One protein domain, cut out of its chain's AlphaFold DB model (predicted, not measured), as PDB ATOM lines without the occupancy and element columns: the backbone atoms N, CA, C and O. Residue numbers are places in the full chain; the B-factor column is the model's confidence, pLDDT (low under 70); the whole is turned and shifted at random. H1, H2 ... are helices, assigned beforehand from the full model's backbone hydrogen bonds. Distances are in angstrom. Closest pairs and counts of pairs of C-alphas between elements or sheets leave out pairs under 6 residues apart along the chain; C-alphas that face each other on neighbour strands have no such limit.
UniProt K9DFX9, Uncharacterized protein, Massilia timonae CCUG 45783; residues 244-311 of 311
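AT A GLANCE: This is residues 244 to 311 of the 311 residues of an uncharacterized protein of Massilia timonae CCUG 45783 (UniProt K9DFX9). The longest helix, H1, stands crosswise to H2 near the end where H2 begins, a loose L whose two helices are joined by a wide loop, and the shorter H3 folds back along H2 without clearly touching it. From H3 the chain runs back past H2 toward the H1 end as a long stretch with no named element, and its last residues, 306 to 311, stick out free. The printed part has 68 residues with three named helices in the order H1, H2, H3 and no named strand; the class is all helix, though under half of the residues, 32 of the 68, are in named elements. The whole is only just loose, close to compact, with a radius of gyration of the C-alphas of 13.5 A and spans of 36 by 35 by 22 A.

IN THESE COORDINATES: H1, residues 244 to 257, is 20.2 A long from first to last C-alpha, beginning at C-alpha 244 at (-47.629, -11.523, 10.116). H2, residues 269 to 279, is 15.3 A long, and its C-alpha 269 is at (-51.958, -19.375, -7.536). H3, residues 290 to 296, is 10.3 A long and ends at C-alpha 296 at (-42.147, -23.120, -6.017).

HOW THE PARTS SIT: H1 touches no helix. H1 and H2 are only just apart, with their closest C-alphas 8.2 A from each other. H1 and H3 are apart. H2 and H3 are close but not clearly touching, with 2 pairs of C-alphas within 8 A; the closest C-alphas, those of Gln 273 and Cys 296, are 7.1 A apart. These two helices run opposite ways at a shallow tilt of 25 degrees, and their centres are 12.9 A apart. In H1 and H2 every O i to N i+4 pair is within hydrogen-bond range; in H3 1 of 3 is, beside 3 of 4 O i to N i+3 pairs.

THE WHOLE: The two C-alphas farthest apart in the domain, those of Ser 282 and Arg 311, are 41.6 A apart, and the first and last printed C-alphas, of Pro 244 and Arg 311, are 27.2 A apart. The printed part has no cut, and residue 311 is the chain's last. The link from H1 to H2 is long, with 11 residues; the link from H2 to H3 is short, with 10. Residues 297 to 311 hold no named element, and residues 306 to 311 of this stretch stand free. The mean pLDDT of the printed part is 76.6, and the 17 residues 295 to 311, of which 295 and 296 belong to H3, are under 70.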
ATOM      1  N   PRO A 244     -47.512 -10.720  11.337       81.19
ATOM      2  CA  PRO A 244     -47.629 -11.523  10.116       81.19
ATOM      3  C   PRO A 244     -48.929 -11.294   9.328       81.19
ATOM      4  O   PRO A 244     -48.928 -11.347   8.099       81.19
ATOM      5  N   LEU A 245     -50.036 -10.988  10.013       84.19
ATOM      6  CA  LEU A 245     -51.308 -10.640   9.375       84.19
ATOM      7  C   LEU A 245     -51.235  -9.306   8.624       84.19
ATOM      8  O   LEU A 245     -51.840  -9.174   7.566       84.19
ATOM      9  N   THR A 246     -50.467  -8.337   9.125       84.94
ATOM     10  CA  THR A 246     -50.238  -7.062   8.437       84.94
ATOM     11  C   THR A 246     -49.481  -7.281   7.132       84.94
ATOM     12  O   THR A 246     -49.897  -6.746   6.105       84.94
ATOM     13  N   TRP A 247     -48.433  -8.118   7.147       84.25
ATOM     14  CA  TRP A 247     -47.728  -8.518   5.926       84.25
ATOM     15  C   TRP A 247     -48.663  -9.215   4.948       84.25
ATOM     16  O   TRP A 247     -48.753  -8.814   3.792       84.25
ATOM     17  N   ARG A 248     -49.405 -10.219   5.423       86.75
ATOM     18  CA  ARG A 248     -50.379 -10.948   4.608       86.75
ATOM     19  C   ARG A 248     -51.375  -9.997   3.945       86.75
ATOM     20  O   ARG A 248     -51.601 -10.116   2.747       86.75
ATOM     21  N   ASN A 249     -51.950  -9.059   4.693       87.50
ATOM     22  CA  ASN A 249     -52.944  -8.127   4.165       87.50
ATOM     23  C   ASN A 249     -52.336  -7.158   3.141       87.50
ATOM     24  O   ASN A 249     -52.966  -6.909   2.118       87.50
ATOM     25  N   HIS A 250     -51.111  -6.671   3.371       87.81
ATOM     26  CA  HIS A 250     -50.386  -5.861   2.384       87.81
ATOM     27  C   HIS A 250     -50.130  -6.639   1.090       87.81
ATOM     28  O   HIS A 250     -50.445  -6.150   0.008       87.81
ATOM     29  N   TYR A 251     -49.611  -7.867   1.188       89.06
ATOM     30  CA  TYR A 251     -49.385  -8.704   0.011       89.06
ATOM     31  C   TYR A 251     -50.693  -9.008  -0.719       89.06
ATOM     32  O   TYR A 251     -50.746  -8.858  -1.934       89.06
ATOM     33  N   LEU A 252     -51.765  -9.370  -0.007       90.06
ATOM     34  CA  LEU A 252     -53.066  -9.643  -0.620       90.06
ATOM     35  C   LEU A 252     -53.632  -8.421  -1.347       90.06
ATOM     36  O   LEU A 252     -54.090  -8.575  -2.473       90.06
ATOM     37  N   ALA A 253     -53.560  -7.227  -0.753       90.25
ATOM     38  CA  ALA A 253     -54.002  -5.998  -1.411       90.25
ATOM     39  C   ALA A 253     -53.243  -5.764  -2.730       90.25
ATOM     40  O   ALA A 253     -53.861  -5.575  -3.774       90.25
ATOM     41  N   HIS A 254     -51.915  -5.910  -2.718       90.62
ATOM     42  CA  HIS A 254     -51.108  -5.793  -3.935       90.62
ATOM     43  C   HIS A 254     -51.398  -6.881  -4.974       90.62
ATOM     44  O   HIS A 254     -51.324  -6.619  -6.174       90.62
ATOM     45  N   LEU A 255     -51.725  -8.102  -4.544       92.12
ATOM     46  CA  LEU A 255     -52.140  -9.161  -5.462       92.12
ATOM     47  C   LEU A 255     -53.483  -8.831  -6.120       92.12
ATOM     48  O   LEU A 255     -53.633  -9.084  -7.313       92.12
ATOM     49  N   VAL A 256     -54.430  -8.235  -5.389       92.38
ATOM     50  CA  VAL A 256     -55.706  -7.770  -5.958       92.38
ATOM     51  C   VAL A 256     -55.468  -6.669  -6.990       92.38
ATOM     52  O   VAL A 256     -55.960  -6.783  -8.111       92.38
ATOM     53  N   ASP A 257     -54.649  -5.668  -6.662       92.56
ATOM     54  CA  ASP A 257     -54.329  -4.554  -7.569       92.56
ATOM     55  C   ASP A 257     -53.662  -5.019  -8.875       92.56
ATOM     56  O   ASP A 257     -53.808  -4.387  -9.920       92.56
ATOM     57  N   ARG A 258     -52.941  -6.148  -8.834       92.88
ATOM     58  CA  ARG A 258     -52.290  -6.770  -9.999       92.88
ATOM     59  C   ARG A 258     -53.162  -7.798 -10.729       92.88
ATOM     60  O   ARG A 258     -52.686  -8.425 -11.665       92.88
ATOM     61  N   GLY A 259     -54.409  -8.019 -10.305       92.50
ATOM     62  CA  GLY A 259     -55.285  -9.052 -10.881       92.50
ATOM     63  C   GLY A 259     -54.873 -10.496 -10.545       92.50
ATOM     64  O   GLY A 259     -55.393 -11.457 -11.116       92.50
ATOM     65  N   LEU A 260     -53.957 -10.668  -9.590       91.81
ATOM     66  CA  LEU A 260     -53.462 -11.955  -9.097       91.81
ATOM     67  C   LEU A 260     -54.268 -12.493  -7.909       91.81
ATOM     68  O   LEU A 260     -53.999 -13.594  -7.427       91.81
ATOM     69  N   ALA A 261     -55.255 -11.745  -7.425       93.06
ATOM     70  CA  ALA A 261     -56.232 -12.211  -6.453       93.06
ATOM     71  C   ALA A 261     -57.605 -11.577  -6.709       93.06
ATOM     72  O   ALA A 261     -57.709 -10.492  -7.281       93.06
ATOM     73  N   THR A 262     -58.668 -12.246  -6.269       89.75
ATOM     74  CA  THR A 262     -60.026 -11.687  -6.282       89.75
ATOM     75  C   THR A 262     -60.189 -10.619  -5.202       89.75
ATOM     76  O   THR A 262     -59.489 -10.633  -4.192       89.75
ATOM     77  N   THR A 263     -61.196  -9.752  -5.331       86.25
ATOM     78  CA  THR A 263     -61.585  -8.796  -4.271       86.25
ATOM     79  C   THR A 263     -61.960  -9.481  -2.951       86.25
ATOM     80  O   THR A 263     -61.813  -8.895  -1.883       86.25
ATOM     81  N   SER A 264     -62.372 -10.753  -3.003       87.19
ATOM     82  CA  SER A 264     -62.559 -11.636  -1.843       87.19
ATOM     83  C   SER A 264     -61.260 -12.270  -1.311       87.19
ATOM     84  O   SER A 264     -61.313 -13.209  -0.520       87.19
ATOM     85  N   MET A 265     -60.092 -11.768  -1.730       82.44
ATOM     86  CA  MET A 265     -58.746 -12.193  -1.320       82.44
ATOM     87  C   MET A 265     -58.383 -13.644  -1.674       82.44
ATOM     88  O   MET A 265     -57.513 -14.249  -1.040       82.44
ATOM     89  N   ARG A 266     -59.012 -14.223  -2.704       87.00
ATOM     90  CA  ARG A 266     -58.635 -15.543  -3.225       87.00
ATOM     91  C   ARG A 266     -57.513 -15.390  -4.247       87.00
ATOM     92  O   ARG A 266     -57.714 -14.792  -5.297       87.00
ATOM     93  N   VAL A 267     -56.348 -15.963  -3.955       89.69
ATOM     94  CA  VAL A 267     -55.149 -15.860  -4.803       89.69
ATOM     95  C   VAL A 267     -55.248 -16.767  -6.036       89.69
ATOM     96  O   VAL A 267     -55.551 -17.957  -5.933       89.69
ATOM     97  N   HIS A 268     -54.939 -16.213  -7.209       90.25
ATOM     98  CA  HIS A 268     -54.767 -16.933  -8.469       90.25
ATOM     99  C   HIS A 268     -53.388 -17.606  -8.506       90.25
ATOM    100  O   HIS A 268     -52.460 -17.126  -9.155       90.25
ATOM    101  N   GLN A 269     -53.255 -18.735  -7.806       85.75
ATOM    102  CA  GLN A 269     -51.958 -19.375  -7.536       85.75
ATOM    103  C   GLN A 269     -51.085 -19.604  -8.773       85.75
ATOM    104  O   GLN A 269     -49.915 -19.236  -8.774       85.75
ATOM    105  N   ARG A 270     -51.655 -20.140  -9.859       85.94
ATOM    106  CA  ARG A 270     -50.904 -20.389 -11.103       85.94
ATOM    107  C   ARG A 270     -50.377 -19.102 -11.742       85.94
ATOM    108  O   ARG A 270     -49.254 -19.085 -12.232       85.94
ATOM    109  N   ALA A 271     -51.175 -18.033 -11.731       89.12
ATOM    110  CA  ALA A 271     -50.771 -16.744 -12.286       89.12
ATOM    111  C   ALA A 271     -49.661 -16.111 -11.436       89.12
ATOM    112  O   ALA A 271     -48.640 -15.695 -11.976       89.12
ATOM    113  N   LEU A 272     -49.816 -16.136 -10.107       88.75
ATOM    114  CA  LEU A 272     -48.798 -15.652  -9.175       88.75
ATOM    115  C   LEU A 272     -47.477 -16.415  -9.331       88.75
ATOM    116  O   LEU A 272     -46.420 -15.797  -9.408       88.75
ATOM    117  N   GLN A 273     -47.531 -17.745  -9.401       86.50
ATOM    118  CA  GLN A 273     -46.346 -18.579  -9.586       86.50
ATOM    119  C   GLN A 273     -45.631 -18.250 -10.903       86.50
ATOM    120  O   GLN A 273     -44.412 -18.097 -10.904       86.50
ATOM    121  N   SER A 274     -46.382 -18.101 -12.001       87.50
ATOM    122  CA  SER A 274     -45.833 -17.731 -13.309       87.50
ATOM    123  C   SER A 274     -45.124 -16.374 -13.265       87.50
ATOM    124  O   SER A 274     -43.972 -16.268 -13.682       87.50
ATOM    125  N   GLU A 275     -45.761 -15.347 -12.688       90.06
ATOM    126  CA  GLU A 275     -45.149 -14.019 -12.565       90.06
ATOM    127  C   GLU A 275     -43.921 -14.017 -11.650       90.06
ATOM    128  O   GLU A 275     -42.914 -13.384 -11.970       90.06
ATOM    129  N   LEU A 276     -43.976 -14.735 -10.524       87.88
ATOM    130  CA  LEU A 276     -42.865 -14.815  -9.580       87.88
ATOM    131  C   LEU A 276     -41.645 -15.494 -10.211       87.88
ATOM    132  O   LEU A 276     -40.530 -14.988 -10.097       87.88
ATOM    133  N   LEU A 277     -41.860 -16.631 -10.877       87.00
ATOM    134  CA  LEU A 277     -40.798 -17.376 -11.546       87.00
ATOM    135  C   LEU A 277     -40.243 -16.606 -12.742       87.00
ATOM    136  O   LEU A 277     -39.030 -16.523 -12.881       87.00
ATOM    137  N   GLY A 278     -41.106 -15.989 -13.553       89.38
ATOM    138  CA  GLY A 278     -40.674 -15.159 -14.674       89.38
ATOM    139  C   GLY A 278     -39.853 -13.951 -14.222       89.38
ATOM    140  O   GLY A 278     -38.864 -13.597 -14.859       89.38
ATOM    141  N   PHE A 279     -40.204 -13.338 -13.086       89.50
ATOM    142  CA  PHE A 279     -39.430 -12.226 -12.543       89.50
ATOM    143  C   PHE A 279     -38.026 -12.655 -12.086       89.50
ATOM    144  O   PHE A 279     -37.055 -11.939 -12.353       89.50
ATOM    145  N   TRP A 280     -37.909 -13.811 -11.429       89.62
ATOM    146  CA  TRP A 280     -36.659 -14.316 -10.849       89.62
ATOM    147  C   TRP A 280     -35.914 -15.343 -11.711       89.62
ATOM    148  O   TRP A 280     -35.005 -16.002 -11.209       89.62
ATOM    149  N   GLU A 281     -36.263 -15.470 -12.992       88.25
ATOM    150  CA  GLU A 281     -35.757 -16.538 -13.862       88.25
ATOM    151  C   GLU A 281     -34.234 -16.647 -13.871       88.25
ATOM    152  O   GLU A 281     -33.697 -17.744 -13.736       88.25
ATOM    153  N   SER A 282     -33.539 -15.510 -13.943       89.06
ATOM    154  CA  SER A 282     -32.077 -15.481 -13.985       89.06
ATOM    155  C   SER A 282     -31.437 -16.071 -12.723       89.06
ATOM    156  O   SER A 282     -30.407 -16.719 -12.802       89.06
ATOM    157  N   LEU A 283     -32.073 -15.962 -11.552       88.69
ATOM    158  CA  LEU A 283     -31.529 -16.529 -10.311       88.69
ATOM    159  C   LEU A 283     -31.924 -17.993 -10.077       88.69
ATOM    160  O   LEU A 283     -31.471 -18.593  -9.104       88.69
ATOM    161  N   ARG A 284     -32.774 -18.582 -10.928       84.94
ATOM    162  CA  ARG A 284     -33.410 -19.883 -10.669       84.94
ATOM    163  C   ARG A 284     -32.416 -21.019 -10.441       84.94
ATOM    164  O   ARG A 284     -32.718 -21.912  -9.661       84.94
ATOM    165  N   ASN A 285     -31.269 -21.003 -11.112       84.00
ATOM    166  CA  ASN A 285     -30.274 -22.079 -11.040       84.00
ATOM    167  C   ASN A 285     -29.023 -21.686 -10.241       84.00
ATOM    168  O   ASN A 285     -28.065 -22.457 -10.185       84.00
ATOM    169  N   LEU A 286     -29.018 -20.498  -9.634       85.00
ATOM    170  CA  LEU A 286     -27.867 -19.962  -8.920       85.00
ATOM    171  C   LEU A 286     -27.986 -20.262  -7.417       85.00
ATOM    172  O   LEU A 286     -28.923 -19.780  -6.776       85.00
ATOM    173  N   PRO A 287     -27.044 -20.990  -6.793       81.88
ATOM    174  CA  PRO A 287     -27.035 -21.157  -5.343       81.88
ATOM    175  C   PRO A 287     -26.842 -19.815  -4.605       81.88
ATOM    176  O   PRO A 287     -26.025 -19.000  -5.034       81.88
ATOM    177  N   PRO A 288     -27.529 -19.564  -3.471       80.88
ATOM    178  CA  PRO A 288     -28.431 -20.470  -2.748       80.88
ATOM    179  C   PRO A 288     -29.919 -20.348  -3.154       80.88
ATOM    180  O   PRO A 288     -30.796 -20.766  -2.398       80.88
ATOM    181  N   PHE A 289     -30.229 -19.702  -4.282       84.56
ATOM    182  CA  PHE A 289     -31.603 -19.442  -4.729       84.56
ATOM    183  C   PHE A 289     -32.249 -20.629  -5.449       84.56
ATOM    184  O   PHE A 289     -33.473 -20.764  -5.447       84.56
ATOM    185  N   ASP A 290     -31.443 -21.520  -6.009       82.31
ATOM    186  CA  ASP A 290     -31.861 -22.778  -6.627       82.31
ATOM    187  C   ASP A 290     -32.839 -23.589  -5.762       82.31
ATOM    188  O   ASP A 290     -33.942 -23.938  -6.193       82.31
ATOM    189  N   GLY A 291     -32.494 -23.806  -4.494       78.38
ATOM    190  CA  GLY A 291     -33.343 -24.519  -3.543       78.38
ATOM    191  C   GLY A 291     -34.627 -23.768  -3.182       78.38
ATOM    192  O   GLY A 291     -35.618 -24.405  -2.815       78.38
ATOM    193  N   ILE A 292     -34.626 -22.434  -3.295       79.38
ATOM    194  CA  ILE A 292     -35.811 -21.603  -3.070       79.38
ATOM    195  C   ILE A 292     -36.796 -21.837  -4.219       79.38
ATOM    196  O   ILE A 292     -37.927 -22.261  -3.994       79.38
ATOM    197  N   PHE A 293     -36.363 -21.638  -5.463       80.06
ATOM    198  CA  PHE A 293     -37.260 -21.713  -6.616       80.06
ATOM    199  C   PHE A 293     -37.684 -23.140  -6.974       80.06
ATOM    200  O   PHE A 293     -38.810 -23.332  -7.432       80.06
ATOM    201  N   ALA A 294     -36.868 -24.156  -6.677       75.38
ATOM    202  CA  ALA A 294     -37.273 -25.554  -6.832       75.38
ATOM    203  C   ALA A 294     -38.542 -25.893  -6.022       75.38
ATOM    204  O   ALA A 294     -39.398 -26.646  -6.487       75.38
ATOM    205  N   ARG A 295     -38.714 -25.287  -4.836       69.62
ATOM    206  CA  ARG A 295     -39.899 -25.480  -3.983       69.62
ATOM    207  C   ARG A 295     -41.138 -24.744  -4.488       69.62
ATOM    208  O   ARG A 295     -42.240 -25.104  -4.092       69.62
ATOM    209  N   CYS A 296     -40.996 -23.764  -5.382       65.75
ATOM    210  CA  CYS A 296     -42.147 -23.120  -6.017       65.75
ATOM    211  C   CYS A 296     -42.909 -24.078  -6.945       65.75
ATOM    212  O   CYS A 296     -44.102 -23.884  -7.131       65.75
ATOM    213  N   ASN A 297     -42.250 -25.097  -7.511       62.28
ATOM    214  CA  ASN A 297     -42.826 -25.976  -8.538       62.28
ATOM    215  C   ASN A 297     -43.534 -27.235  -7.997       62.28
ATOM    216  O   ASN A 297     -44.124 -27.967  -8.789       62.28
ATOM    217  N   GLY A 298     -43.482 -27.504  -6.687       57.59
ATOM    218  CA  GLY A 298     -44.077 -28.702  -6.074       57.59
ATOM    219  C   GLY A 298     -45.525 -28.522  -5.597       57.59
ATOM    220  O   GLY A 298     -45.980 -27.404  -5.355       57.59
ATOM    221  N   GLU A 299     -46.244 -29.633  -5.391       44.12
ATOM    222  CA  GLU A 299     -47.582 -29.627  -4.770       44.12
ATOM    223  C   GLU A 299     -47.552 -29.030  -3.346       44.12
ATOM    224  O   GLU A 299     -48.470 -28.297  -2.979       44.12
ATOM    225  N   ASP A 300     -46.436 -29.211  -2.627       49.53
ATOM    226  CA  ASP A 300     -46.124 -28.635  -1.307       49.53
ATOM    227  C   ASP A 300     -45.472 -27.235  -1.374       49.53
ATOM    228  O   ASP A 300     -44.740 -26.830  -0.463       49.53
ATOM    229  N   SER A 301     -45.660 -26.487  -2.469       54.31
ATOM    230  CA  SER A 301     -45.083 -25.142  -2.581       54.31
ATOM    231  C   SER A 301     -45.586 -24.230  -1.462       54.31
ATOM    232  O   SER A 301     -46.748 -24.283  -1.083       54.31
ATOM    233  N   TRP A 302     -44.757 -23.297  -0.987       51.50
ATOM    234  CA  TRP A 302     -45.215 -22.220  -0.091       51.50
ATOM    235  C   TRP A 302     -46.298 -21.324  -0.713       51.50
ATOM    236  O   TRP A 302     -46.915 -20.528  -0.007       51.50
ATOM    237  N   GLY A 303     -46.511 -21.426  -2.031       47.34
ATOM    238  CA  GLY A 303     -47.616 -20.783  -2.728       47.34
ATOM    239  C   GLY A 303     -48.926 -21.520  -2.473       47.34
ATOM    240  O   GLY A 303     -49.962 -20.883  -2.321       47.34
ATOM    241  N   ASN A 304     -48.892 -22.842  -2.322       43.72
ATOM    242  CA  ASN A 304     -50.050 -23.629  -1.935       43.72
ATOM    243  C   ASN A 304     -50.189 -23.622  -0.406       43.72
ATOM    244  O   ASN A 304     -49.352 -24.196   0.290       43.72
ATOM    245  N   PRO A 305     -51.241 -23.007   0.170       38.78
ATOM    246  CA  PRO A 305     -51.529 -23.251   1.576       38.78
ATOM    247  C   PRO A 305     -51.697 -24.767   1.766       38.78
ATOM    248  O   PRO A 305     -52.301 -25.404   0.893       38.78
ATOM    249  N   PRO A 306     -51.187 -25.357   2.867       37.28
ATOM    250  CA  PRO A 306     -51.429 -26.762   3.141       37.28
ATOM    251  C   PRO A 306     -52.933 -26.981   3.064       37.28
ATOM    252  O   PRO A 306     -53.709 -26.284   3.726       37.28
ATOM    253  N   ILE A 307     -53.348 -27.905   2.197       35.66
ATOM    254  CA  ILE A 307     -54.731 -28.351   2.147       35.66
ATOM    255  C   ILE A 307     -54.963 -28.984   3.514       35.66
ATOM    256  O   ILE A 307     -54.612 -30.142   3.736       35.66
ATOM    257  N   PHE A 308     -55.525 -28.222   4.452       33.41
ATOM    258  CA  PHE A 308     -56.173 -28.793   5.617       33.41
ATOM    259  C   PHE A 308     -57.332 -29.618   5.063       33.41
ATOM    260  O   PHE A 308     -58.443 -29.128   4.873       33.41
ATOM    261  N   ARG A 309     -57.044 -30.876   4.718       25.58
ATOM    262  CA  ARG A 309     -58.067 -31.894   4.558       25.58
ATOM    263  C   ARG A 309     -58.656 -32.044   5.949       25.58
ATOM    264  O   ARG A 309     -58.046 -32.678   6.805       25.58
ATOM    265  N   ALA A 310     -59.790 -31.387   6.174       27.91
ATOM    266  CA  ALA A 310     -60.654 -31.700   7.294       27.91
ATOM    267  C   ALA A 310     -60.904 -33.215   7.244       27.91
ATOM    268  O   ALA A 310     -61.468 -33.726   6.274       27.91
ATOM    269  N   ARG A 311     -60.359 -33.927   8.226       31.52
ATOM    270  CA  ARG A 311     -60.888 -35.209   8.669       31.52
ATOM    271  C   ARG A 311     -61.733 -34.929   9.894       31.52
ATOM    272  O   ARG A 311     -61.290 -34.074  10.695       31.52
TER     273      ARG A 311